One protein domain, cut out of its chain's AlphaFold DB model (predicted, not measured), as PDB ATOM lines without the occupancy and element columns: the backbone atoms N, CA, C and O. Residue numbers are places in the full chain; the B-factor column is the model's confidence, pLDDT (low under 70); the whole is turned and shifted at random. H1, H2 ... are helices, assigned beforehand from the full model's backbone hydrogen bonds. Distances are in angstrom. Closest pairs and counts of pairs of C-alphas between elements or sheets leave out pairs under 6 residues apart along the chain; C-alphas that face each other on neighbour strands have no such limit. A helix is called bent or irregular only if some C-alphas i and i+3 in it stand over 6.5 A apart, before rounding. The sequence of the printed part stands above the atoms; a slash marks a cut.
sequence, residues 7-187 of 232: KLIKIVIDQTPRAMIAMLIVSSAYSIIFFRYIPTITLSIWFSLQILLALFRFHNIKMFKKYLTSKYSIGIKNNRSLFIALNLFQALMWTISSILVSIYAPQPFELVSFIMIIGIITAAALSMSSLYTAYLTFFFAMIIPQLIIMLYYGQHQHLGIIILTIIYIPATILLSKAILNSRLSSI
ATOM      1  N   LYS A   7     -53.889  57.849  41.010       83.88
ATOM      2  CA  LYS A   7     -55.011  57.338  40.203       83.88
ATOM      3  C   LYS A   7     -54.616  56.155  39.305       83.88
ATOM      4  O   LYS A   7     -55.426  55.255  39.122       83.88
ATOM      5  N   LEU A   8     -53.368  56.073  38.824       85.12
ATOM      6  CA  LEU A   8     -52.890  54.897  38.076       85.12
ATOM      7  C   LEU A   8     -52.833  53.650  38.961       85.12
ATOM      8  O   LEU A   8     -53.194  52.561  38.527       85.12
ATOM      9  N   ILE A   9     -52.416  53.819  40.216       83.75
ATOM     10  CA  ILE A   9     -52.436  52.751  41.219       83.75
ATOM     11  C   ILE A   9     -53.870  52.267  41.460       83.75
ATOM     12  O   ILE A   9     -54.110  51.061  41.503       83.75
ATOM     13  N   LYS A  10     -54.826  53.195  41.585       86.12
ATOM     14  CA  LYS A  10     -56.245  52.864  41.768       86.12
ATOM     15  C   LYS A  10     -56.783  52.022  40.607       86.12
ATOM     16  O   LYS A  10     -57.417  51.002  40.847       86.12
ATOM     17  N   ILE A  11     -56.431  52.369  39.366       86.81
ATOM     18  CA  ILE A  11     -56.813  51.577  38.188       86.81
ATOM     19  C   ILE A  11     -56.298  50.131  38.295       86.81
ATOM     20  O   ILE A  11     -57.046  49.196  38.014       86.81
ATOM     21  N   VAL A  12     -55.053  49.920  38.739       86.69
ATOM     22  CA  VAL A  12     -54.519  48.558  38.945       86.69
ATOM     23  C   VAL A  12     -55.297  47.814  40.028       86.69
ATOM     24  O   VAL A  12     -55.654  46.653  39.830       86.69
ATOM     25  N   ILE A  13     -55.593  48.471  41.150       87.12
ATOM     26  CA  ILE A  13     -56.391  47.893  42.244       87.12
ATOM     27  C   ILE A  13     -57.749  47.405  41.727       87.12
ATOM     28  O   ILE A  13     -58.148  46.283  42.037       87.12
ATOM     29  N   ASP A  14     -58.418  48.204  40.899       87.94
ATOM     30  CA  ASP A  14     -59.758  47.900  40.392       87.94
ATOM     31  C   ASP A  14     -59.749  46.806  39.307       87.94
ATOM     32  O   ASP A  14     -60.691  46.017  39.193       87.94
ATOM     33  N   GLN A  15     -58.672  46.710  38.522       88.25
ATOM     34  CA  GLN A  15     -58.542  45.727  37.439       88.25
ATOM     35  C   GLN A  15     -58.035  44.360  37.906       88.25
ATOM     36  O   GLN A  15     -58.385  43.339  37.308       88.25
ATOM     37  N   THR A  16     -57.235  44.308  38.973       88.56
ATOM     38  CA  THR A  16     -56.556  43.068  39.375       88.56
ATOM     39  C   THR A  16     -57.517  41.929  39.759       88.56
ATOM     40  O   THR A  16     -57.272  40.811  39.309       88.56
ATOM     41  N   PRO A  17     -58.642  42.136  40.480       88.94
ATOM     42  CA  PRO A  17     -59.587  41.051  40.767       88.94
ATOM     43  C   PRO A  17     -60.146  40.388  39.502       88.94
ATOM     44  O   PRO A  17     -60.209  39.164  39.419       88.94
ATOM     45  N   ARG A  18     -60.484  41.187  38.479       89.62
ATOM     46  CA  ARG A  18     -60.960  40.670  37.185       89.62
ATOM     47  C   ARG A  18     -59.857  39.889  36.471       89.62
ATOM     48  O   ARG A  18     -60.108  38.801  35.962       89.62
ATOM     49  N   ALA A  19     -58.630  40.411  36.490       90.56
ATOM     50  CA  ALA A  19     -57.470  39.738  35.910       90.56
ATOM     51  C   ALA A  19     -57.167  38.396  36.600       90.56
ATOM     52  O   ALA A  19     -56.757  37.446  35.941       90.56
ATOM     53  N   MET A  20     -57.401  38.288  37.909       90.75
ATOM     54  CA  MET A  20     -57.215  37.041  38.652       90.75
ATOM     55  C   MET A  20     -58.276  35.992  38.321       90.75
ATOM     56  O   MET A  20     -57.940  34.821  38.176       90.75
ATOM     57  N   ILE A  21     -59.539  36.397  38.156       92.44
ATOM     58  CA  ILE A  21     -60.595  35.485  37.693       92.44
ATOM     59  C   ILE A  21     -60.245  34.962  36.296       92.44
ATOM     60  O   ILE A  21     -60.237  33.753  36.078       92.44
ATOM     61  N   ALA A  22     -59.876  35.856  35.373       92.56
ATOM     62  CA  ALA A  22     -59.445  35.474  34.030       92.56
ATOM     63  C   ALA A  22     -58.236  34.524  34.064       92.56
ATOM     64  O   ALA A  22     -58.215  33.521  33.358       92.56
ATOM     65  N   MET A  23     -57.259  34.791  34.931       93.25
ATOM     66  CA  MET A  23     -56.108  33.917  35.131       93.25
ATOM     67  C   MET A  23     -56.523  32.509  35.577       93.25
ATOM     68  O   MET A  23     -56.046  31.542  34.994       93.25
ATOM     69  N   LEU A  24     -57.414  32.371  36.564       94.88
ATOM     70  CA  LEU A  24     -57.877  31.058  37.030       94.88
ATOM     71  C   LEU A  24     -58.645  30.298  35.942       94.88
ATOM     72  O   LEU A  24     -58.490  29.082  35.827       94.88
ATOM     73  N   ILE A  25     -59.415  31.002  35.108       95.75
ATOM     74  CA  ILE A  25     -60.074  30.413  33.933       95.75
ATOM     75  C   ILE A  25     -59.023  29.852  32.967       95.75
ATOM     76  O   ILE A  25     -59.112  28.693  32.568       95.75
ATOM     77  N   VAL A  26     -57.988  30.632  32.642       95.31
ATOM     78  CA  VAL A  26     -56.910  30.194  31.739       95.31
ATOM     79  C   VAL A  26     -56.102  29.038  32.346       95.31
ATOM     80  O   VAL A  26     -55.773  28.087  31.641       95.31
ATOM     81  N   SER A  27     -55.834  29.051  33.654       95.56
ATOM     82  CA  SER A  27     -55.190  27.930  34.359       95.56
ATOM     83  C   SER A  27     -56.053  26.664  34.363       95.56
ATOM     84  O   SER A  27     -55.522  25.554  34.276       95.56
ATOM     85  N   SER A  28     -57.376  26.810  34.425       96.00
ATOM     86  CA  SER A  28     -58.313  25.685  34.325       96.00
ATOM     87  C   SER A  28     -58.322  25.116  32.909       96.00
ATOM     88  O   SER A  28     -58.205  23.907  32.740       96.00
ATOM     89  N   ALA A  29     -58.357  25.981  31.890       95.88
ATOM     90  CA  ALA A  29     -58.245  25.577  30.491       95.88
ATOM     91  C   ALA A  29     -56.931  24.831  30.221       95.88
ATOM     92  O   ALA A  29     -56.959  23.755  29.635       95.88
ATOM     93  N   TYR A  30     -55.798  25.340  30.723       96.12
ATOM     94  CA  TYR A  30     -54.507  24.647  30.647       96.12
ATOM     95  C   TYR A  30     -54.601  23.240  31.249       96.12
ATOM     96  O   TYR A  30     -54.220  22.256  30.619       96.12
ATOM     97  N   SER A  31     -55.179  23.127  32.445       95.25
ATOM     98  CA  SER A  31     -55.302  21.841  33.132       95.25
ATOM     99  C   SER A  31     -56.183  20.852  32.361       95.25
ATOM    100  O   SER A  31     -55.826  19.686  32.234       95.25
ATOM    101  N   ILE A  32     -57.290  21.318  31.777       95.38
ATOM    102  CA  ILE A  32     -58.201  20.498  30.963       95.38
ATOM    103  C   ILE A  32     -57.564  20.081  29.634       95.38
ATOM    104  O   ILE A  32     -57.828  18.985  29.152       95.38
ATOM    105  N   ILE A  33     -56.733  20.916  29.018       94.75
ATOM    106  CA  ILE A  33     -56.056  20.554  27.764       94.75
ATOM    107  C   ILE A  33     -54.985  19.490  28.033       94.75
ATOM    108  O   ILE A  33     -54.849  18.534  27.270       94.75
ATOM    109  N   PHE A  34     -54.249  19.624  29.140       94.56
ATOM    110  CA  PHE A  34     -53.047  18.832  29.392       94.56
ATOM    111  C   PHE A  34     -53.205  17.675  30.386       94.56
ATOM    112  O   PHE A  34     -52.233  16.954  30.608       94.56
ATOM    113  N   PHE A  35     -54.401  17.424  30.937       94.94
ATOM    114  CA  PHE A  35     -54.602  16.372  31.952       94.94
ATOM    115  C   PHE A  35     -54.214  14.962  31.490       94.94
ATOM    116  O   PHE A  35     -53.876  14.125  32.321       94.94
ATOM    117  N   ARG A  36     -54.303  14.681  30.180       93.44
ATOM    118  CA  ARG A  36     -53.952  13.370  29.607       93.44
ATOM    119  C   ARG A  36     -52.454  13.182  29.397       93.44
ATOM    120  O   ARG A  36     -52.019  12.047  29.244       93.44
ATOM    121  N   TYR A  37     -51.696  14.273  29.351       94.44
ATOM    122  CA  TYR A  37     -50.276  14.259  29.011       94.44
ATOM    123  C   TYR A  37     -49.408  14.456  30.256       94.44
ATOM    124  O   TYR A  37     -48.460  13.713  30.482       94.44
ATOM    125  N   ILE A  38     -49.747  15.440  31.092       94.75
ATOM    126  CA  ILE A  38     -48.966  15.797  32.278       94.75
ATOM    127  C   ILE A  38     -49.458  14.975  33.481       94.75
ATOM    128  O   ILE A  38     -50.667  14.922  33.717       94.75
ATOM    129  N   PRO A  39     -48.556  14.395  34.300       95.81
ATOM    130  CA  PRO A  39     -48.940  13.680  35.513       95.81
ATOM    131  C   PRO A  39     -49.864  14.509  36.414       95.81
ATOM    132  O   PRO A  39     -49.558  15.654  36.762       95.81
ATOM    133  N   THR A  40     -50.981  13.914  36.842       93.81
ATOM    134  CA  THR A  40     -52.045  14.608  37.589       93.81
ATOM    135  C   THR A  40     -51.538  15.259  38.874       93.81
ATOM    136  O   THR A  40     -51.992  16.345  39.226       93.81
ATOM    137  N   ILE A  41     -50.569  14.640  39.557       95.12
ATOM    138  CA  ILE A  41     -49.949  15.189  40.773       95.12
ATOM    139  C   ILE A  41     -49.226  16.503  40.456       95.12
ATOM    140  O   ILE A  41     -49.481  17.516  41.106       95.12
ATOM    141  N   THR A  42     -48.384  16.517  39.421       95.12
ATOM    142  CA  THR A  42     -47.652  17.711  38.974       95.12
ATOM    143  C   THR A  42     -48.610  18.831  38.583       95.12
ATOM    144  O   THR A  42     -48.437  19.976  39.005       95.12
ATOM    145  N   LEU A  43     -49.663  18.497  37.832       94.62
ATOM    146  CA  LEU A  43     -50.671  19.461  37.403       94.62
ATOM    147  C   LEU A  43     -51.472  20.022  38.589       94.62
ATOM    148  O   LEU A  43     -51.727  21.222  38.648       94.62
ATOM    149  N   SER A  44     -51.804  19.177  39.568       94.88
ATOM    150  CA  SER A  44     -52.529  19.574  40.781       94.88
ATOM    151  C   SER A  44     -51.694  20.486  41.679       94.88
ATOM    152  O   SER A  44     -52.211  21.485  42.184       94.88
ATOM    153  N   ILE A  45     -50.398  20.199  41.847       96.31
ATOM    154  CA  ILE A  45     -49.461  21.072  42.573       96.31
ATOM    155  C   ILE A  45     -49.361  22.422  41.861       96.31
ATOM    156  O   ILE A  45     -49.523  23.467  42.493       96.31
ATOM    157  N   TRP A  46     -49.152  22.409  40.542       96.88
ATOM    158  CA  TRP A  46     -49.064  23.628  39.743       96.88
ATOM    159  C   TRP A  46     -50.337  24.476  39.855       96.88
ATOM    160  O   TRP A  46     -50.260  25.673  40.126       96.88
ATOM    161  N   PHE A  47     -51.515  23.863  39.727       96.12
ATOM    162  CA  PHE A  47     -52.795  24.562  39.828       96.12
ATOM    163  C   PHE A  47     -53.043  25.114  41.240       96.12
ATOM    164  O   PHE A  47     -53.492  26.250  41.397       96.12
ATOM    165  N   SER A  48     -52.668  24.363  42.280       96.12
ATOM    166  CA  SER A  48     -52.750  24.823  43.672       96.12
ATOM    167  C   SER A  48     -51.877  26.056  43.913       96.12
ATOM    168  O   SER A  48     -52.314  27.010  44.558       96.12
ATOM    169  N   LEU A  49     -50.672  26.094  43.337       96.00
ATOM    170  CA  LEU A  49     -49.804  27.274  43.380       96.00
ATOM    171  C   LEU A  49     -50.426  28.480  42.660       96.00
ATOM    172  O   LEU A  49     -50.259  29.606  43.129       96.00
ATOM    173  N   GLN A  50     -51.191  28.274  41.580       95.12
ATOM    174  CA  GLN A  50     -51.927  29.362  40.919       95.12
ATOM    175  C   GLN A  50     -53.048  29.923  41.803       95.12
ATOM    176  O   GLN A  50     -53.224  31.141  41.876       95.12
ATOM    177  N   ILE A  51     -53.770  29.063  42.528       94.94
ATOM    178  CA  ILE A  51     -54.778  29.495  43.508       94.94
ATOM    179  C   ILE A  51     -54.113  30.282  44.642       94.94
ATOM    180  O   ILE A  51     -54.575  31.370  44.988       94.94
ATOM    181  N   LEU A  52     -53.007  29.779  45.196       95.44
ATOM    182  CA  LEU A  52     -52.259  30.471  46.249       95.44
ATOM    183  C   LEU A  52     -51.758  31.840  45.777       95.44
ATOM    184  O   LEU A  52     -51.934  32.835  46.480       95.44
ATOM    185  N   LEU A  53     -51.203  31.922  44.567       94.81
ATOM    186  CA  LEU A  53     -50.797  33.184  43.949       94.81
ATOM    187  C   LEU A  53     -51.975  34.160  43.835       94.81
ATOM    188  O   LEU A  53     -51.825  35.347  44.143       94.81
ATOM    189  N   ALA A  54     -53.152  33.675  43.429       93.88
ATOM    190  CA  ALA A  54     -54.349  34.496  43.389       93.88
ATOM    191  C   ALA A  54     -54.694  35.022  44.797       93.88
ATOM    192  O   ALA A  54     -54.830  36.229  44.986       93.88
ATOM    193  N   LEU A  55     -54.728  34.173  45.823       93.44
ATOM    194  CA  LEU A  55     -55.000  34.608  47.200       93.44
ATOM    195  C   LEU A  55     -54.006  35.677  47.689       93.44
ATOM    196  O   LEU A  55     -54.425  36.709  48.226       93.44
ATOM    197  N   PHE A  56     -52.706  35.495  47.434       93.81
ATOM    198  CA  PHE A  56     -51.683  36.485  47.784       93.81
ATOM    199  C   PHE A  56     -51.853  37.805  47.034       93.81
ATOM    200  O   PHE A  56     -51.689  38.874  47.628       93.81
ATOM    201  N   ARG A  57     -52.244  37.771  45.757       91.81
ATOM    202  CA  ARG A  57     -52.584  38.991  45.016       91.81
ATOM    203  C   ARG A  57     -53.800  39.694  45.587       91.81
ATOM    204  O   ARG A  57     -53.767  40.913  45.734       91.81
ATOM    205  N   PHE A  58     -54.839  38.953  45.960       90.62
ATOM    206  CA  PHE A  58     -56.017  39.546  46.585       90.62
ATOM    207  C   PHE A  58     -55.652  40.270  47.881       90.62
ATOM    208  O   PHE A  58     -56.077  41.403  48.117       90.62
ATOM    209  N   HIS A  59     -54.807  39.639  48.698       90.94
ATOM    210  CA  HIS A  59     -54.272  40.247  49.908       90.94
ATOM    211  C   HIS A  59     -53.440  41.502  49.600       90.94
ATOM    212  O   HIS A  59     -53.678  42.555  50.195       90.94
ATOM    213  N   ASN A  60     -52.526  41.436  48.628       91.94
ATOM    214  CA  ASN A  60     -51.700  42.573  48.221       91.94
ATOM    215  C   ASN A  60     -52.544  43.776  47.768       91.94
ATOM    216  O   ASN A  60     -52.262  44.892  48.192       91.94
ATOM    217  N   ILE A  61     -53.619  43.568  47.001       90.50
ATOM    218  CA  ILE A  61     -54.524  44.647  46.561       90.50
ATOM    219  C   ILE A  61     -55.260  45.274  47.748       90.50
ATOM    220  O   ILE A  61     -55.364  46.499  47.830       90.50
ATOM    221  N   LYS A  62     -55.759  44.458  48.689       89.38
ATOM    222  CA  LYS A  62     -56.409  44.960  49.912       89.38
ATOM    223  C   LYS A  62     -55.462  45.858  50.708       89.38
ATOM    224  O   LYS A  62     -55.860  46.939  51.142       89.38
ATOM    225  N   MET A  63     -54.204  45.443  50.843       87.31
ATOM    226  CA  MET A  63     -53.166  46.239  51.496       87.31
ATOM    227  C   MET A  63     -52.837  47.503  50.697       87.31
ATOM    228  O   MET A  63     -52.734  48.581  51.279       87.31
ATOM    229  N   PHE A  64     -52.769  47.411  49.367       84.38
ATOM    230  CA  PHE A  64     -52.577  48.561  48.482       84.38
ATOM    231  C   PHE A  64     -53.671  49.615  48.677       84.38
ATOM    232  O   PHE A  64     -53.365  50.794  48.839       84.38
ATOM    233  N   LYS A  65     -54.937  49.185  48.736       87.56
ATOM    234  CA  LYS A  65     -56.088  50.056  48.998       87.56
ATOM    235  C   LYS A  65     -55.978  50.719  50.372       87.56
ATOM    236  O   LYS A  65     -56.121  51.934  50.463       87.56
ATOM    237  N   LYS A  66     -55.648  49.949  51.415       87.56
ATOM    238  CA  LYS A  66     -55.466  50.463  52.784       87.56
ATOM    239  C   LYS A  66     -54.382  51.545  52.852       87.56
ATOM    240  O   LYS A  66     -54.626  52.613  53.406       87.56
ATOM    241  N   TYR A  67     -53.210  51.292  52.268       85.50
ATOM    242  CA  TYR A  67     -52.091  52.238  52.306       85.50
ATOM    243  C   TYR A  67     -52.304  53.473  51.432       85.50
ATOM    244  O   TYR A  67     -51.795  54.544  51.763       85.50
ATOM    245  N   LEU A  68     -53.073  53.342  50.347       84.50
ATOM    246  CA  LEU A  68     -53.477  54.477  49.525       84.50
ATOM    247  C   LEU A  68     -54.408  55.414  50.306       84.50
ATOM    248  O   LEU A  68     -54.179  56.621  50.313       84.50
ATOM    249  N   THR A  69     -55.397  54.868  51.023       85.06
ATOM    250  CA  THR A  69     -56.298  55.653  51.886       85.06
ATOM    251  C   THR A  69     -55.544  56.328  53.029       85.06
ATOM    252  O   THR A  69     -55.788  57.496  53.313       85.06
ATOM    253  N   SER A  70     -54.584  55.638  53.651       82.31
ATOM    254  CA  SER A  70     -53.786  56.199  54.747       82.31
ATOM    255  C   SER A  70     -52.623  57.091  54.287       82.31
ATOM    256  O   SER A  70     -51.823  57.501  55.124       82.31
ATOM    257  N   LYS A  71     -52.465  57.333  52.973       81.81
ATOM    258  CA  LYS A  71     -51.345  58.073  52.351       81.81
ATOM    259  C   LYS A  71     -49.951  57.622  52.835       81.81
ATOM    260  O   LYS A  71     -49.001  58.402  52.856       81.81
ATOM    261  N   TYR A  72     -49.803  56.348  53.209       81.81
ATOM    262  CA  TYR A  72     -48.565  55.822  53.791       81.81
ATOM    263  C   TYR A  72     -47.568  55.417  52.693       81.81
ATOM    264  O   TYR A  72     -47.617  54.313  52.145       81.81
ATOM    265  N   SER A  73     -46.649  56.329  52.366       79.12
ATOM    266  CA  SER A  73     -45.737  56.242  51.213       79.12
ATOM    267  C   SER A  73     -44.833  54.999  51.204       79.12
ATOM    268  O   SER A  73     -44.671  54.355  50.163       79.12
ATOM    269  N   ILE A  74     -44.280  54.615  52.357       81.56
ATOM    270  CA  ILE A  74     -43.411  53.435  52.500       81.56
ATOM    271  C   ILE A  74     -44.193  52.141  52.242       81.56
ATOM    272  O   ILE A  74     -43.726  51.272  51.504       81.56
ATOM    273  N   GLY A  75     -45.419  52.034  52.762       80.88
ATOM    274  CA  GLY A  75     -46.287  50.877  52.526       80.88
ATOM    275  C   GLY A  75     -46.680  50.724  51.060       80.88
ATOM    276  O   GLY A  75     -46.695  49.603  50.548       80.88
ATOM    277  N   ILE A  76     -46.915  51.834  50.353       84.00
ATOM    278  CA  ILE A  76     -47.184  51.834  48.905       84.00
ATOM    279  C   ILE A  76     -45.968  51.304  48.131       84.00
ATOM    280  O   ILE A  76     -46.114  50.439  47.265       84.00
ATOM    281  N   LYS A  77     -44.754  51.766  48.461       85.38
ATOM    282  CA  LYS A  77     -43.518  51.299  47.813       85.38
ATOM    283  C   LYS A  77     -43.288  49.801  48.040       85.38
ATOM    284  O   LYS A  77     -43.003  49.081  47.083       85.38
ATOM    285  N   ASN A  78     -43.460  49.325  49.272       86.06
ATOM    286  CA  ASN A  78     -43.281  47.911  49.609       86.06
ATOM    287  C   ASN A  78     -44.316  47.027  48.903       86.06
ATOM    288  O   ASN A  78     -43.951  46.005  48.322       86.06
ATOM    289  N   ASN A  79     -45.587  47.443  48.856       87.69
ATOM    290  CA  ASN A  79     -46.619  46.683  48.147       87.69
ATOM    291  C   ASN A  79     -46.425  46.683  46.636       87.69
ATOM    292  O   ASN A  79     -46.748  45.684  46.001       87.69
ATOM    293  N   ARG A  80     -45.865  47.750  46.058       87.44
ATOM    294  CA  ARG A  80     -45.458  47.762  44.649       87.44
ATOM    295  C   ARG A  80     -44.356  46.740  44.382       87.44
ATOM    296  O   ARG A  80     -44.440  46.022  43.392       87.44
ATOM    297  N   SER A  81     -43.344  46.668  45.247       87.81
ATOM    298  CA  SER A  81     -42.279  45.664  45.124       87.81
ATOM    299  C   SER A  81     -42.847  44.245  45.210       87.81
ATOM    300  O   SER A  81     -42.582  43.417  44.343       87.81
ATOM    301  N   LEU A  82     -43.729  43.998  46.185       91.06
ATOM    302  CA  LEU A  82     -44.429  42.721  46.321       91.06
ATOM    303  C   LEU A  82     -45.281  42.400  45.083       91.06
ATOM    304  O   LEU A  82     -45.255  41.275  44.602       91.06
ATOM    305  N   PHE A  83     -45.983  43.382  44.516       90.69
ATOM    306  CA  PHE A  83     -46.753  43.197  43.285       90.69
ATOM    307  C   PHE A  83     -45.863  42.781  42.106       90.69
ATOM    308  O   PHE A  83     -46.231  41.887  41.343       90.69
ATOM    309  N   ILE A  84     -44.679  43.389  41.960       91.25
ATOM    310  CA  ILE A  84     -43.690  43.000  40.943       91.25
ATOM    311  C   ILE A  84     -43.190  41.572  41.203       91.25
ATOM    312  O   ILE A  84     -43.155  40.769  40.274       91.25
ATOM    313  N   ALA A  85     -42.877  41.226  42.453       93.31
ATOM    314  CA  ALA A  85     -42.436  39.883  42.826       93.31
ATOM    315  C   ALA A  85     -43.500  38.811  42.522       93.31
ATOM    316  O   ALA A  85     -43.183  37.775  41.944       93.31
ATOM    317  N   LEU A  86     -44.775  39.080  42.822       93.94
ATOM    318  CA  LEU A  86     -45.887  38.181  42.493       93.94
ATOM    319  C   LEU A  86     -46.078  38.029  40.974       93.94
ATOM    320  O   LEU A  86     -46.407  36.945  40.502       93.94
ATOM    321  N   ASN A  87     -45.854  39.092  40.194       93.62
ATOM    322  CA  ASN A  87     -45.856  39.016  38.729       93.62
ATOM    323  C   ASN A  87     -44.717  38.150  38.193       93.62
ATOM    324  O   ASN A  87     -44.939  37.317  37.321       93.62
ATOM    325  N   LEU A  88     -43.511  38.318  38.729       94.44
ATOM    326  CA  LEU A  88     -42.369  37.482  38.373       94.44
ATOM    327  C   LEU A  88     -42.627  36.012  38.704       94.44
ATOM    328  O   LEU A  88     -42.405  35.152  37.858       94.44
ATOM    329  N   PHE A  89     -43.171  35.726  39.887       95.38
ATOM    330  CA  PHE A  89     -43.584  34.374  40.250       95.38
ATOM    331  C   PHE A  89     -44.619  33.814  39.264       95.38
ATOM    332  O   PHE A  89     -44.487  32.683  38.811       95.38
ATOM    333  N   GLN A  90     -45.607  34.618  38.857       95.06
ATOM    334  CA  GLN A  90     -46.575  34.208  37.841       95.06
ATOM    335  C   GLN A  90     -45.907  33.879  36.501       95.06
ATOM    336  O   GLN A  90     -46.244  32.867  35.892       95.06
ATOM    337  N   ALA A  91     -44.972  34.712  36.039       96.06
ATOM    338  CA  ALA A  91     -44.233  34.457  34.806       96.06
ATOM    339  C   ALA A  91     -43.453  33.136  34.894       96.06
ATOM    340  O   ALA A  91     -43.555  32.308  33.994       96.06
ATOM    341  N   LEU A  92     -42.764  32.889  36.014       96.00
ATOM    342  CA  LEU A  92     -42.060  31.629  36.264       96.00
ATOM    343  C   LEU A  92     -43.005  30.423  36.245       96.00
ATOM    344  O   LEU A  92     -42.675  29.408  35.641       96.00
ATOM    345  N   MET A  93     -44.190  30.536  36.845       95.81
ATOM    346  CA  MET A  93     -45.186  29.461  36.837       95.81
ATOM    347  C   MET A  93     -45.638  29.093  35.421       95.81
ATOM    348  O   MET A  93     -45.797  27.910  35.129       95.81
ATOM    349  N   TRP A  94     -45.814  30.077  34.537       96.44
ATOM    350  CA  TRP A  94     -46.148  29.827  33.129       96.44
ATOM    351  C   TRP A  94     -44.960  29.309  32.317       96.44
ATOM    352  O   TRP A  94     -45.143  28.480  31.431       96.44
ATOM    353  N   THR A  95     -43.736  29.712  32.650       95.56
ATOM    354  CA  THR A  95     -42.530  29.105  32.076       95.56
ATOM    355  C   THR A  95     -42.428  27.628  32.449       95.56
ATOM    356  O   THR A  95     -42.187  26.792  31.582       95.56
ATOM    357  N   ILE A  96     -42.685  27.284  33.716       95.50
ATOM    358  CA  ILE A  96     -42.758  25.890  34.170       95.50
ATOM    359  C   ILE A  96     -43.842  25.139  33.387       95.50
ATOM    360  O   ILE A  96     -43.584  24.030  32.934       95.50
ATOM    361  N   SER A  97     -45.013  25.740  33.150       95.06
ATOM    362  CA  SER A  97     -46.055  25.138  32.304       95.06
ATOM    363  C   SER A  97     -45.562  24.804  30.904       95.06
ATOM    364  O   SER A  97     -45.813  23.701  30.425       95.06
ATOM    365  N   SER A  98     -44.860  25.727  30.246       95.00
ATOM    366  CA  SER A  98     -44.307  25.466  28.916       95.00
ATOM    367  C   SER A  98     -43.263  24.358  28.941       95.00
ATOM    368  O   SER A  98     -43.286  23.500  28.069       95.00
ATOM    369  N   ILE A  99     -42.398  24.322  29.958       95.12
ATOM    370  CA  ILE A  99     -41.417  23.240  30.129       95.12
ATOM    371  C   ILE A  99     -42.127  21.892  30.320       95.12
ATOM    372  O   ILE A  99     -41.746  20.908  29.692       95.12
ATOM    373  N   LEU A 100     -43.182  21.837  31.138       95.12
ATOM    374  CA  LEU A 100     -43.965  20.616  31.344       95.12
ATOM    375  C   LEU A 100     -44.625  20.136  30.048       95.12
ATOM    376  O   LEU A 100     -44.603  18.939  29.772       95.12
ATOM    377  N   VAL A 101     -45.172  21.052  29.244       95.19
ATOM    378  CA  VAL A 101     -45.717  20.714  27.920       95.19
ATOM    379  C   VAL A 101     -44.618  20.137  27.037       95.19
ATOM    380  O   VAL A 101     -44.824  19.079  26.457       95.19
ATOM    381  N   SER A 102     -43.438  20.756  27.002       93.06
ATOM    382  CA  SER A 102     -42.326  20.278  26.178       93.06
ATOM    383  C   SER A 102     -41.798  18.893  26.576       93.06
ATOM    384  O   SER A 102     -41.298  18.160  25.727       93.06
ATOM    385  N   ILE A 103     -41.879  18.535  27.863       94.12
ATOM    386  CA  ILE A 103     -41.414  17.237  28.381       94.12
ATOM    387  C   ILE A 103     -42.460  16.136  28.173       94.12
ATOM    388  O   ILE A 103     -42.104  15.016  27.815       94.12
ATOM    389  N   TYR A 104     -43.733  16.426  28.452       94.19
ATOM    390  CA  TYR A 104     -44.771  15.398  28.577       94.19
ATOM    391  C   TYR A 104     -45.739  15.324  27.394       94.19
ATOM    392  O   TYR A 104     -46.319  14.266  27.155       94.19
ATOM    393  N   ALA A 105     -45.968  16.427  26.679       93.25
ATOM    394  CA  ALA A 105     -46.910  16.457  25.567       93.25
ATOM    395  C   ALA A 105     -46.177  16.262  24.228       93.25
ATOM    396  O   ALA A 105     -45.077  16.783  24.041       93.25
ATOM    397  N   PRO A 106     -46.772  15.528  23.271       91.19
ATOM    398  CA  PRO A 106     -46.201  15.403  21.937       91.19
ATOM    399  C   PRO A 106     -46.272  16.737  21.179       91.19
ATOM    400  O   PRO A 106     -47.075  17.615  21.491       91.19
ATOM    401  N   GLN A 107     -45.477  16.885  20.124       88.62
ATOM    402  CA  GLN A 107     -45.662  18.010  19.206       88.62
ATOM    403  C   GLN A 107     -47.031  17.917  18.506       88.62
ATOM    404  O   GLN A 107     -47.487  16.802  18.230       88.62
ATOM    405  N   PRO A 108     -47.700  19.045  18.188       91.12
ATOM    406  CA  PRO A 108     -47.253  20.441  18.304       91.12
ATOM    407  C   PRO A 108     -47.857  21.186  19.520       91.12
ATOM    408  O   PRO A 108     -48.231  22.361  19.433       91.12
ATOM    409  N   PHE A 109     -48.052  20.513  20.658       93.56
ATOM    410  CA  PHE A 109     -48.727  21.113  21.814       93.56
ATOM    411  C   PHE A 109     -47.966  22.290  22.454       93.56
ATOM    412  O   PHE A 109     -48.574  23.148  23.101       93.56
ATOM    413  N   GLU A 110     -46.661  22.399  22.231       92.81
ATOM    414  CA  GLU A 110     -45.852  23.559  22.603       92.81
ATOM    415  C   GLU A 110     -46.339  24.852  21.928       92.81
ATOM    416  O   GLU A 110     -46.260  25.929  22.530       92.81
ATOM    417  N   LEU A 111     -46.927  24.754  20.727       93.81
ATOM    418  CA  LEU A 111     -47.537  25.887  20.028       93.81
ATOM    419  C   LEU A 111     -48.829  26.340  20.717       93.81
ATOM    420  O   LEU A 111     -49.099  27.536  20.816       93.81
ATOM    421  N   VAL A 112     -49.605  25.396  21.259       94.56
ATOM    422  CA  VAL A 112     -50.797  25.708  22.062       94.56
ATOM    423  C   VAL A 112     -50.386  26.458  23.330       94.56
ATOM    424  O   VAL A 112     -50.963  27.504  23.634       94.56
ATOM    425  N   SER A 113     -49.338  25.996  24.025       94.00
ATOM    426  CA  SER A 113     -48.782  26.701  25.193       94.00
ATOM    427  C   SER A 113     -48.307  28.114  24.833       94.00
ATOM    428  O   SER A 113     -48.581  29.075  25.555       94.00
ATOM    429  N   PHE A 114     -47.653  28.271  23.677       94.88
ATOM    430  CA  PHE A 114     -47.236  29.575  23.162       94.88
ATOM    431  C   PHE A 114     -48.425  30.528  22.955       94.88
ATOM    432  O   PHE A 114     -48.394  31.658  23.442       94.88
ATOM    433  N   ILE A 115     -49.497  30.074  22.299       95.00
ATOM    434  CA  ILE A 115     -50.707  30.884  22.071       95.00
ATOM    435  C   ILE A 115     -51.326  31.330  23.401       95.00
ATOM    436  O   ILE A 115     -51.701  32.496  23.546       95.00
ATOM    437  N   MET A 116     -51.386  30.439  24.395       95.38
ATOM    438  CA  MET A 116     -51.874  30.794  25.731       95.38
ATOM    439  C   MET A 116     -51.027  31.905  26.364       95.38
ATOM    440  O   MET A 116     -51.585  32.870  26.887       95.38
ATOM    441  N   ILE A 117     -49.696  31.820  26.271       95.31
ATOM    442  CA  ILE A 117     -48.776  32.846  26.787       95.31
ATOM    443  C   ILE A 117     -49.003  34.198  26.105       95.31
ATOM    444  O   ILE A 117     -49.103  35.213  26.798       95.31
ATOM    445  N   ILE A 118     -49.149  34.231  24.779       95.19
ATOM    446  CA  ILE A 118     -49.451  35.464  24.037       95.19
ATOM    447  C   ILE A 118     -50.777  36.078  24.506       95.19
ATOM    448  O   ILE A 118     -50.846  37.286  24.760       95.19
ATOM    449  N   GLY A 119     -51.811  35.255  24.706       94.50
ATOM    450  CA  GLY A 119     -53.096  35.704  25.244       94.50
ATOM    451  C   GLY A 119     -52.973  36.302  26.649       94.50
ATOM    452  O   GLY A 119     -53.494  37.388  26.914       94.50
ATOM    453  N   ILE A 120     -52.225  35.642  27.538       95.38
ATOM    454  CA  ILE A 120     -51.978  36.109  28.911       95.38
ATOM    455  C   ILE A 120     -51.231  37.444  28.911       95.38
ATOM    456  O   ILE A 120     -51.624  38.366  29.626       95.38
ATOM    457  N   ILE A 121     -50.182  37.574  28.099       95.19
ATOM    458  CA  ILE A 121     -49.410  38.812  27.969       95.19
ATOM    459  C   ILE A 121     -50.302  39.960  27.489       95.19
ATOM    460  O   ILE A 121     -50.274  41.050  28.062       95.19
ATOM    461  N   THR A 122     -51.127  39.706  26.474       93.00
ATOM    462  CA  THR A 122     -52.053  40.705  25.925       93.00
ATOM    463  C   THR A 122     -53.055  41.170  26.987       93.00
ATOM    464  O   THR A 122     -53.252  42.369  27.190       93.00
ATOM    465  N   ALA A 123     -53.636  40.237  27.747       92.12
ATOM    466  CA  ALA A 123     -54.526  40.559  28.862       92.12
ATOM    467  C   ALA A 123     -53.805  41.310  30.003       92.12
ATOM    468  O   ALA A 123     -54.381  42.194  30.650       92.12
ATOM    469  N   ALA A 124     -52.527  41.011  30.243       92.19
ATOM    470  CA  ALA A 124     -51.703  41.719  31.219       92.19
ATOM    471  C   ALA A 124     -51.414  43.168  30.793       92.19
ATOM    472  O   ALA A 124     -51.446  44.064  31.638       92.19
ATOM    473  N   ALA A 125     -51.222  43.437  29.497       90.56
ATOM    474  CA  ALA A 125     -51.059  44.800  28.981       90.56
ATOM    475  C   ALA A 125     -52.284  45.672  29.304       90.56
ATOM    476  O   ALA A 125     -52.149  46.829  29.713       90.56
ATOM    477  N   LEU A 126     -53.486  45.097  29.213       87.25
ATOM    478  CA  LEU A 126     -54.730  45.779  29.567       87.25
ATOM    479  C   LEU A 126     -54.904  45.983  31.073       87.25
ATOM    480  O   LEU A 126     -55.517  46.964  31.464       87.25
ATOM    481  N   SER A 127     -54.398  45.104  31.935       86.00
ATOM    482  CA  SER A 127     -54.642  45.200  33.387       86.00
ATOM    483  C   SER A 127     -53.524  45.897  34.171       86.00
ATOM    484  O   SER A 127     -53.777  46.486  35.220       86.00
ATOM    485  N   MET A 128     -52.285  45.865  33.674       86.50
ATOM    486  CA  MET A 128     -51.095  46.248  34.448       86.50
ATOM    487  C   MET A 128     -50.243  47.348  33.812       86.50
ATOM    488  O   MET A 128     -49.287  47.799  34.441       86.50
ATOM    489  N   SER A 129     -50.589  47.836  32.617       86.50
ATOM    490  CA  SER A 129     -49.861  48.924  31.931       86.50
ATOM    491  C   SER A 129     -49.712  50.195  32.773       86.50
ATOM    492  O   SER A 129     -48.698  50.881  32.667       86.50
ATOM    493  N   SER A 130     -50.658  50.469  33.678       85.56
ATOM    494  CA  SER A 130     -50.571  51.552  34.674       85.56
ATOM    495  C   SER A 130     -49.337  51.463  35.585       85.56
ATOM    496  O   SER A 130     -48.856  52.487  36.068       85.56
ATOM    497  N   LEU A 131     -48.798  50.262  35.810       87.75
ATOM    498  CA  LEU A 131     -47.498  50.021  36.435       87.75
ATOM    499  C   LEU A 131     -46.524  49.502  35.372       87.75
ATOM    500  O   LEU A 131     -46.066  48.363  35.427       87.75
ATOM    501  N   TYR A 132     -46.188  50.365  34.414       87.50
ATOM    502  CA  TYR A 132     -45.435  50.016  33.205       87.50
ATOM    503  C   TYR A 132     -44.157  49.204  33.456       87.50
ATOM    504  O   TYR A 132     -43.912  48.215  32.777       87.50
ATOM    505  N   THR A 133     -43.372  49.554  34.483       86.94
ATOM    506  CA  THR A 133     -42.176  48.778  34.853       86.94
ATOM    507  C   THR A 133     -42.517  47.339  35.245       86.94
ATOM    508  O   THR A 133     -41.837  46.420  34.813       86.94
ATOM    509  N   ALA A 134     -43.578  47.134  36.036       89.94
ATOM    510  CA  ALA A 134     -44.009  45.799  36.449       89.94
ATOM    511  C   ALA A 134     -44.469  44.972  35.242       89.94
ATOM    512  O   ALA A 134     -44.116  43.800  35.127       89.94
ATOM    513  N   TYR A 135     -45.206  45.610  34.330       93.06
ATOM    514  CA  TYR A 135     -45.640  44.995  33.083       93.06
ATOM    515  C   TYR A 135     -44.456  44.589  32.194       93.06
ATOM    516  O   TYR A 135     -44.412  43.447  31.752       93.06
ATOM    517  N   LEU A 136     -43.473  45.468  31.967       93.62
ATOM    518  CA  LEU A 136     -42.305  45.131  31.145       93.62
ATOM    519  C   LEU A 136     -41.503  43.973  31.740       93.62
ATOM    520  O   LEU A 136     -41.116  43.058  31.017       93.62
ATOM    521  N   THR A 137     -41.280  43.982  33.054       93.31
ATOM    522  CA  THR A 137     -40.590  42.883  33.734       93.31
ATOM    523  C   THR A 137     -41.340  41.561  33.551       93.31
ATOM    524  O   THR A 137     -40.722  40.557  33.213       93.31
ATOM    525  N   PHE A 138     -42.666  41.563  33.708       94.44
ATOM    526  CA  PHE A 138     -43.514  40.395  33.464       94.44
ATOM    527  C   PHE A 138     -43.461  39.922  32.002       94.44
ATOM    528  O   PHE A 138     -43.257  38.739  31.742       94.44
ATOM    529  N   PHE A 139     -43.589  40.854  31.054       95.62
ATOM    530  CA  PHE A 139     -43.557  40.600  29.616       95.62
ATOM    531  C   PHE A 139     -42.278  39.867  29.199       95.62
ATOM    532  O   PHE A 139     -42.342  38.795  28.597       95.62
ATOM    533  N   PHE A 140     -41.112  40.410  29.559       95.38
ATOM    534  CA  PHE A 140     -39.832  39.806  29.190       95.38
ATOM    535  C   PHE A 140     -39.589  38.483  29.916       95.38
ATOM    536  O   PHE A 140     -39.088  37.543  29.301       95.38
ATOM    537  N   ALA A 141     -39.998  38.377  31.184       95.62
ATOM    538  CA  ALA A 141     -39.890  37.134  31.941       95.62
ATOM    539  C   ALA A 141     -40.728  35.989  31.342       95.62
ATOM    540  O   ALA A 141     -40.358  34.833  31.519       95.62
ATOM    541  N   MET A 142     -41.821  36.289  30.629       95.25
ATOM    542  CA  MET A 142     -42.620  35.280  29.921       95.25
ATOM    543  C   MET A 142     -42.129  35.001  28.497       95.25
ATOM    544  O   MET A 142     -42.093  33.846  28.083       95.25
ATOM    545  N   ILE A 143     -41.765  36.032  27.727       95.38
ATOM    546  CA  ILE A 143     -41.397  35.856  26.313       95.38
ATOM    547  C   ILE A 143     -40.031  35.203  26.135       95.38
ATOM    548  O   ILE A 143     -39.888  34.342  25.271       95.38
ATOM    549  N   ILE A 144     -39.031  35.588  26.932       95.31
ATOM    550  CA  ILE A 144     -37.656  35.102  26.744       95.31
ATOM    551  C   ILE A 144     -37.580  33.572  26.871       95.31
ATOM    552  O   ILE A 144     -37.068  32.942  25.942       95.31
ATOM    553  N   PRO A 145     -38.120  32.938  27.934       95.06
ATOM    554  CA  PRO A 145     -38.116  31.480  28.027       95.06
ATOM    555  C   PRO A 145     -38.841  30.813  26.861       95.06
ATOM    556  O   PRO A 145     -38.419  29.760  26.391       95.06
ATOM    557  N   GLN A 146     -39.893  31.447  26.347       94.12
ATOM    558  CA  GLN A 146     -40.661  30.870  25.261       94.12
ATOM    559  C   GLN A 146     -39.922  30.909  23.923       94.12
ATOM    560  O   GLN A 146     -39.984  29.937  23.175       94.12
ATOM    561  N   LEU A 147     -39.146  31.961  23.652       94.81
ATOM    562  CA  LEU A 147     -38.231  31.990  22.507       94.81
ATOM    563  C   LEU A 147     -37.177  30.881  22.600       94.81
ATOM    564  O   LEU A 147     -36.900  30.226  21.599       94.81
ATOM    565  N   ILE A 148     -36.637  30.634  23.797       94.75
ATOM    566  CA  ILE A 148     -35.666  29.555  24.034       94.75
ATOM    567  C   ILE A 148     -36.293  28.188  23.729       94.75
ATOM    568  O   ILE A 148     -35.682  27.381  23.034       94.75
ATOM    569  N   ILE A 149     -37.524  27.937  24.188       93.19
ATOM    570  CA  ILE A 149     -38.233  26.676  23.916       93.19
ATOM    571  C   ILE A 149     -38.510  26.507  22.415       93.19
ATOM    572  O   ILE A 149     -38.308  25.420  21.879       93.19
ATOM    573  N   MET A 150     -38.926  27.564  21.713       93.94
ATOM    574  CA  MET A 150     -39.148  27.490  20.261       93.94
ATOM    575  C   MET A 150     -37.841  27.220  19.496       93.94
ATOM    576  O   MET A 150     -37.831  26.425  18.556       93.94
ATOM    577  N   LEU A 151     -36.727  27.833  19.916       93.62
ATOM    578  CA  LEU A 151     -35.405  27.595  19.327       93.62
ATOM    579  C   LEU A 151     -34.926  26.156  19.544       93.62
ATOM    580  O   LEU A 151     -34.300  25.593  18.652       93.62
ATOM    581  N   TYR A 152     -35.238  25.559  20.698       92.44
ATOM    582  CA  TYR A 152     -34.859  24.183  21.022       92.44
ATOM    583  C   TYR A 152     -35.473  23.154  20.059       92.44
ATOM    584  O   TYR A 152     -34.791  22.211  19.667       92.44
ATOM    585  N   TYR A 153     -36.730  23.338  19.640       90.31
ATOM    586  CA  TYR A 153     -37.374  22.424  18.687       90.31
ATOM    587  C   TYR A 153     -36.929  22.639  17.238       90.31
ATOM    588  O   TYR A 153     -36.810  21.671  16.490       90.31
ATOM    589  N   GLY A 154     -36.694  23.890  16.832       85.31
ATOM    590  CA  GLY A 154     -36.001  24.225  15.583       85.31
ATOM    591  C   GLY A 154     -36.686  23.819  14.269       85.31
ATOM    592  O   GLY A 154     -36.068  23.948  13.213       85.31
ATOM    593  N   GLN A 155     -37.938  23.347  14.280       91.19
ATOM    594  CA  GLN A 155     -38.642  22.995  13.040       91.19
ATOM    595  C   GLN A 155     -39.118  24.257  12.313       91.19
ATOM    596  O   GLN A 155     -39.203  25.347  12.887       91.19
ATOM    597  N   HIS A 156     -39.482  24.116  11.034       90.38
ATOM    598  CA  HIS A 156     -39.915  25.246  10.202       90.38
ATOM    599  C   HIS A 156     -41.056  26.064  10.828       90.38
ATOM    600  O   HIS A 156     -41.059  27.291  10.727       90.38
ATOM    601  N   GLN A 157     -41.992  25.403  11.515       91.81
ATOM    602  CA  GLN A 157     -43.106  26.068  12.195       91.81
ATOM    603  C   GLN A 157     -42.627  26.920  13.384       91.81
ATOM    604  O   GLN A 157     -43.056  28.065  13.530       91.81
ATOM    605  N   HIS A 158     -41.684  26.415  14.188       94.25
ATOM    606  CA  HIS A 158     -41.107  27.144  15.325       94.25
ATOM    607  C   HIS A 158     -40.311  28.368  14.874       94.25
ATOM    608  O   HIS A 158     -40.453  29.439  15.464       94.25
ATOM    609  N   LEU A 159     -39.531  28.247  13.794       92.62
ATOM    610  CA  LEU A 159     -38.800  29.377  13.210       92.62
ATOM    611  C   LEU A 159     -39.748  30.482  12.732       92.62
ATOM    612  O   LEU A 159     -39.506  31.659  13.005       92.62
ATOM    613  N   GLY A 160     -40.861  30.112  12.088       93.69
ATOM    614  CA  GLY A 160     -41.906  31.063  11.707       93.69
ATOM    615  C   GLY A 160     -42.472  31.819  12.913       93.69
ATOM    616  O   GLY A 160     -42.586  33.045  12.886       93.69
ATOM    617  N   ILE A 161     -42.750  31.113  14.012       93.81
ATOM    618  CA  ILE A 161     -43.268  31.717  15.248       93.81
ATOM    619  C   ILE A 161     -42.245  32.639  15.910       93.81
ATOM    620  O   ILE A 161     -42.626  33.697  16.408       93.81
ATOM    621  N   ILE A 162     -40.955  32.303  15.892       95.12
ATOM    622  CA  ILE A 162     -39.902  33.181  16.421       95.12
ATOM    623  C   ILE A 162     -39.888  34.513  15.668       95.12
ATOM    624  O   ILE A 162     -39.900  35.568  16.302       95.12
ATOM    625  N   ILE A 163     -39.935  34.483  14.333       95.19
ATOM    626  CA  ILE A 163     -39.969  35.699  13.504       95.19
ATOM    627  C   ILE A 163     -41.208  36.540  13.838       95.19
ATOM    628  O   ILE A 163     -41.095  37.743  14.080       95.19
ATOM    629  N   LEU A 164     -42.384  35.911  13.931       94.69
ATOM    630  CA  LEU A 164     -43.616  36.598  14.328       94.69
ATOM    631  C   LEU A 164     -43.522  37.178  15.745       94.69
ATOM    632  O   LEU A 164     -43.996  38.285  15.992       94.69
ATOM    633  N   THR A 165     -42.863  36.477  16.667       94.50
ATOM    634  CA  THR A 165     -42.661  36.943  18.045       94.50
ATOM    635  C   THR A 165     -41.756  38.170  18.088       94.50
ATOM    636  O   THR A 165     -42.032  39.109  18.834       94.50
ATOM    637  N   ILE A 166     -40.711  38.218  17.258       94.62
ATOM    638  CA  ILE A 166     -39.822  39.382  17.141       94.62
ATOM    639  C   ILE A 166     -40.601  40.624  16.689       94.62
ATOM    640  O   ILE A 166     -40.352  41.707  17.209       94.62
ATOM    641  N   ILE A 167     -41.577  40.472  15.788       95.06
ATOM    642  CA  ILE A 167     -42.470  41.563  15.357       95.06
ATOM    643  C   ILE A 167     -43.492  41.912  16.454       95.06
ATOM    644  O   ILE A 167     -43.801  43.082  16.687       95.06
ATOM    645  N   TYR A 168     -43.995  40.905  17.170       93.88
ATOM    646  CA  TYR A 168     -44.954  41.069  18.261       93.88
ATOM    647  C   TYR A 168     -44.384  41.868  19.445       93.88
ATOM    648  O   TYR A 168     -45.109  42.664  20.047       93.88
ATOM    649  N   ILE A 169     -43.097  41.712  19.775       95.25
ATOM    650  CA  ILE A 169     -42.452  42.418  20.897       95.25
ATOM    651  C   ILE A 169     -42.608  43.949  20.812       95.25
ATOM    652  O   ILE A 169     -43.216  44.525  21.722       95.25
ATOM    653  N   PRO A 170     -42.120  44.644  19.763       95.81
ATOM    654  CA  PRO A 170     -42.252  46.093  19.666       95.81
ATOM    655  C   PRO A 170     -43.718  46.525  19.565       95.81
ATOM    656  O   PRO A 170     -44.095  47.504  20.208       95.81
ATOM    657  N   ALA A 171     -44.563  45.779  18.843       94.06
ATOM    658  CA  ALA A 171     -45.991  46.078  18.734       94.06
ATOM    659  C   ALA A 171     -46.680  46.085  20.110       94.06
ATOM    660  O   ALA A 171     -47.408  47.020  20.448       94.06
ATOM    661  N   THR A 172     -46.391  45.088  20.948       93.38
ATOM    662  CA  THR A 172     -46.986  44.965  22.286       93.38
ATOM    663  C   THR A 172     -46.441  46.020  23.250       93.38
ATOM    664  O   THR A 172     -47.184  46.564  24.070       93.38
ATOM    665  N   ILE A 173     -45.154  46.368  23.143       94.31
ATOM    666  CA  ILE A 173     -44.559  47.463  23.920       94.31
ATOM    667  C   ILE A 173     -45.236  48.792  23.557       94.31
ATOM    668  O   ILE A 173     -45.692  49.504  24.455       94.31
ATOM    669  N   LEU A 174     -45.377  49.099  22.264       93.56
ATOM    670  CA  LEU A 174     -46.066  50.302  21.789       93.56
ATOM    671  C   LEU A 174     -47.524  50.340  22.252       93.56
ATOM    672  O   LEU A 174     -47.959  51.362  22.782       93.56
ATOM    673  N   LEU A 175     -48.246  49.223  22.142       91.94
ATOM    674  CA  LEU A 175     -49.621  49.101  22.623       91.94
ATOM    675  C   LEU A 175     -49.719  49.385  24.127       91.94
ATOM    676  O   LEU A 175     -50.532  50.199  24.557       91.94
ATOM    677  N   SER A 176     -48.866  48.760  24.940       91.81
ATOM    678  CA  SER A 176     -48.881  48.958  26.394       91.81
ATOM    679  C   SER A 176     -48.560  50.402  26.800       91.81
ATOM    680  O   SER A 176     -49.168  50.932  27.734       91.81
ATOM    681  N   LYS A 177     -47.665  51.071  26.061       92.25
ATOM    682  CA  LYS A 177     -47.344  52.489  26.245       92.25
ATOM    683  C   LYS A 177     -48.504  53.391  25.814       92.25
ATOM    684  O   LYS A 177     -48.814  54.348  26.517       92.25
ATOM    685  N   ALA A 178     -49.179  53.067  24.714       91.56
ATOM    686  CA  ALA A 178     -50.373  53.780  24.268       91.56
ATOM    687  C   ALA A 178     -51.509  53.679  25.301       91.56
ATOM    688  O   ALA A 178     -52.126  54.691  25.627       91.56
ATOM    689  N   ILE A 179     -51.726  52.497  25.894       92.00
ATOM    690  CA  ILE A 179     -52.709  52.304  26.972       92.00
ATOM    691  C   ILE A 179     -52.345  53.150  28.200       92.00
ATOM    692  O   ILE A 179     -53.219  53.805  28.769       92.00
ATOM    693  N   LEU A 180     -51.072  53.172  28.610       91.50
ATOM    694  CA  LEU A 180     -50.619  54.017  29.719       91.50
ATOM    695  C   LEU A 180     -50.895  55.503  29.450       91.50
ATOM    696  O   LEU A 180     -51.467  56.178  30.303       91.50
ATOM    697  N   ASN A 181     -50.516  55.995  28.269       90.88
ATOM    698  CA  ASN A 181     -50.711  57.393  27.886       90.88
ATOM    699  C   ASN A 181     -52.199  57.757  27.812       90.88
ATOM    700  O   ASN A 181     -52.592  58.811  28.298       90.88
ATOM    701  N   SER A 182     -53.036  56.866  27.275       89.38
ATOM    702  CA  SER A 182     -54.490  57.041  27.252       89.38
ATOM    703  C   SER A 182     -55.070  57.159  28.665       89.38
ATOM    704  O   SER A 182     -55.896  58.033  28.921       89.38
ATOM    705  N   ARG A 183     -54.593  56.347  29.619       88.75
ATOM    706  CA  ARG A 183     -55.009  56.451  31.028       88.75
ATOM    707  C   ARG A 183     -54.567  57.758  31.670       88.75
ATOM    708  O   ARG A 183     -55.351  58.341  32.408       88.75
ATOM    709  N   LEU A 184     -53.338  58.198  31.412       90.81
ATOM    710  CA  LEU A 184     -52.828  59.474  31.917       90.81
ATOM    711  C   LEU A 184     -53.638  60.652  31.371       90.81
ATOM    712  O   LEU A 184     -54.158  61.432  32.157       90.81
ATOM    713  N   SER A 185     -53.853  60.703  30.058       89.94
ATOM    714  CA  SER A 185     -54.673  61.739  29.424       89.94
ATOM    715  C   SER A 185     -56.117  61.729  29.940       89.94
ATOM    716  O   SER A 185     -56.688  62.783  30.198       89.94
ATOM    717  N   SER A 186     -56.704  60.549  30.164       88.94
ATOM    718  CA  SER A 186     -58.047  60.432  30.746       88.94
ATOM    719  C   SER A 186     -58.113  60.935  32.191       88.94
ATOM    720  O   SER A 186     -59.111  61.544  32.578       88.94
ATOM    721  N   ILE A 187     -57.057  60.699  32.976       89.31
ATOM    722  CA  ILE A 187     -56.918  61.231  34.335       89.31
ATOM    723  C   ILE A 187     -56.836  62.759  34.295       89.31
ATOM    724  O   ILE A 187     -57.620  63.409  34.978       89.31
TER     725      ILE A 187
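This is residues 7 to 187 of the 232 residues of an uncharacterized protein of Amphritea opalescens (UniProt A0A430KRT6). H1b, H2, H3, H4a, H4b and H5 make an up-and-down bundle, each reversing the last. H1a slants across one end. The printed part, 181 residues with five named helices, is all helix and compact, radius of gyration of the C-alphas 17.2 A, spans 53 by 37 by 22 A.

H1, residues 7 to 34, and H4, residues 109 to 153, each assigned as one helix by hydrogen bonds, are bent into H1a, H1b and H4a, H4b: C-alphas 14 and 17 are 6.9 A apart, 130 and 133 8.8 A. H4a is irregular, C-alphas 127 and 130 7.7 A apart. H1b and H2, residues 40 to 69, form a hairpin. H4b touches H3, residues 73 to 104, the C-alphas of Ala 91 and Met 142 closest at 5.2 A. H5, residues 156 to 187, touches H4a. In H1a, H1b, H2 and H3 every O i to N i+4 pair is within hydrogen-bond range.

C-alpha 7 is at (-55.011, 57.338, 40.203), C-alpha 187 at (-56.918, 61.231, 34.335).

The printed part has no cut; its links are tight; no printed residue is under 70.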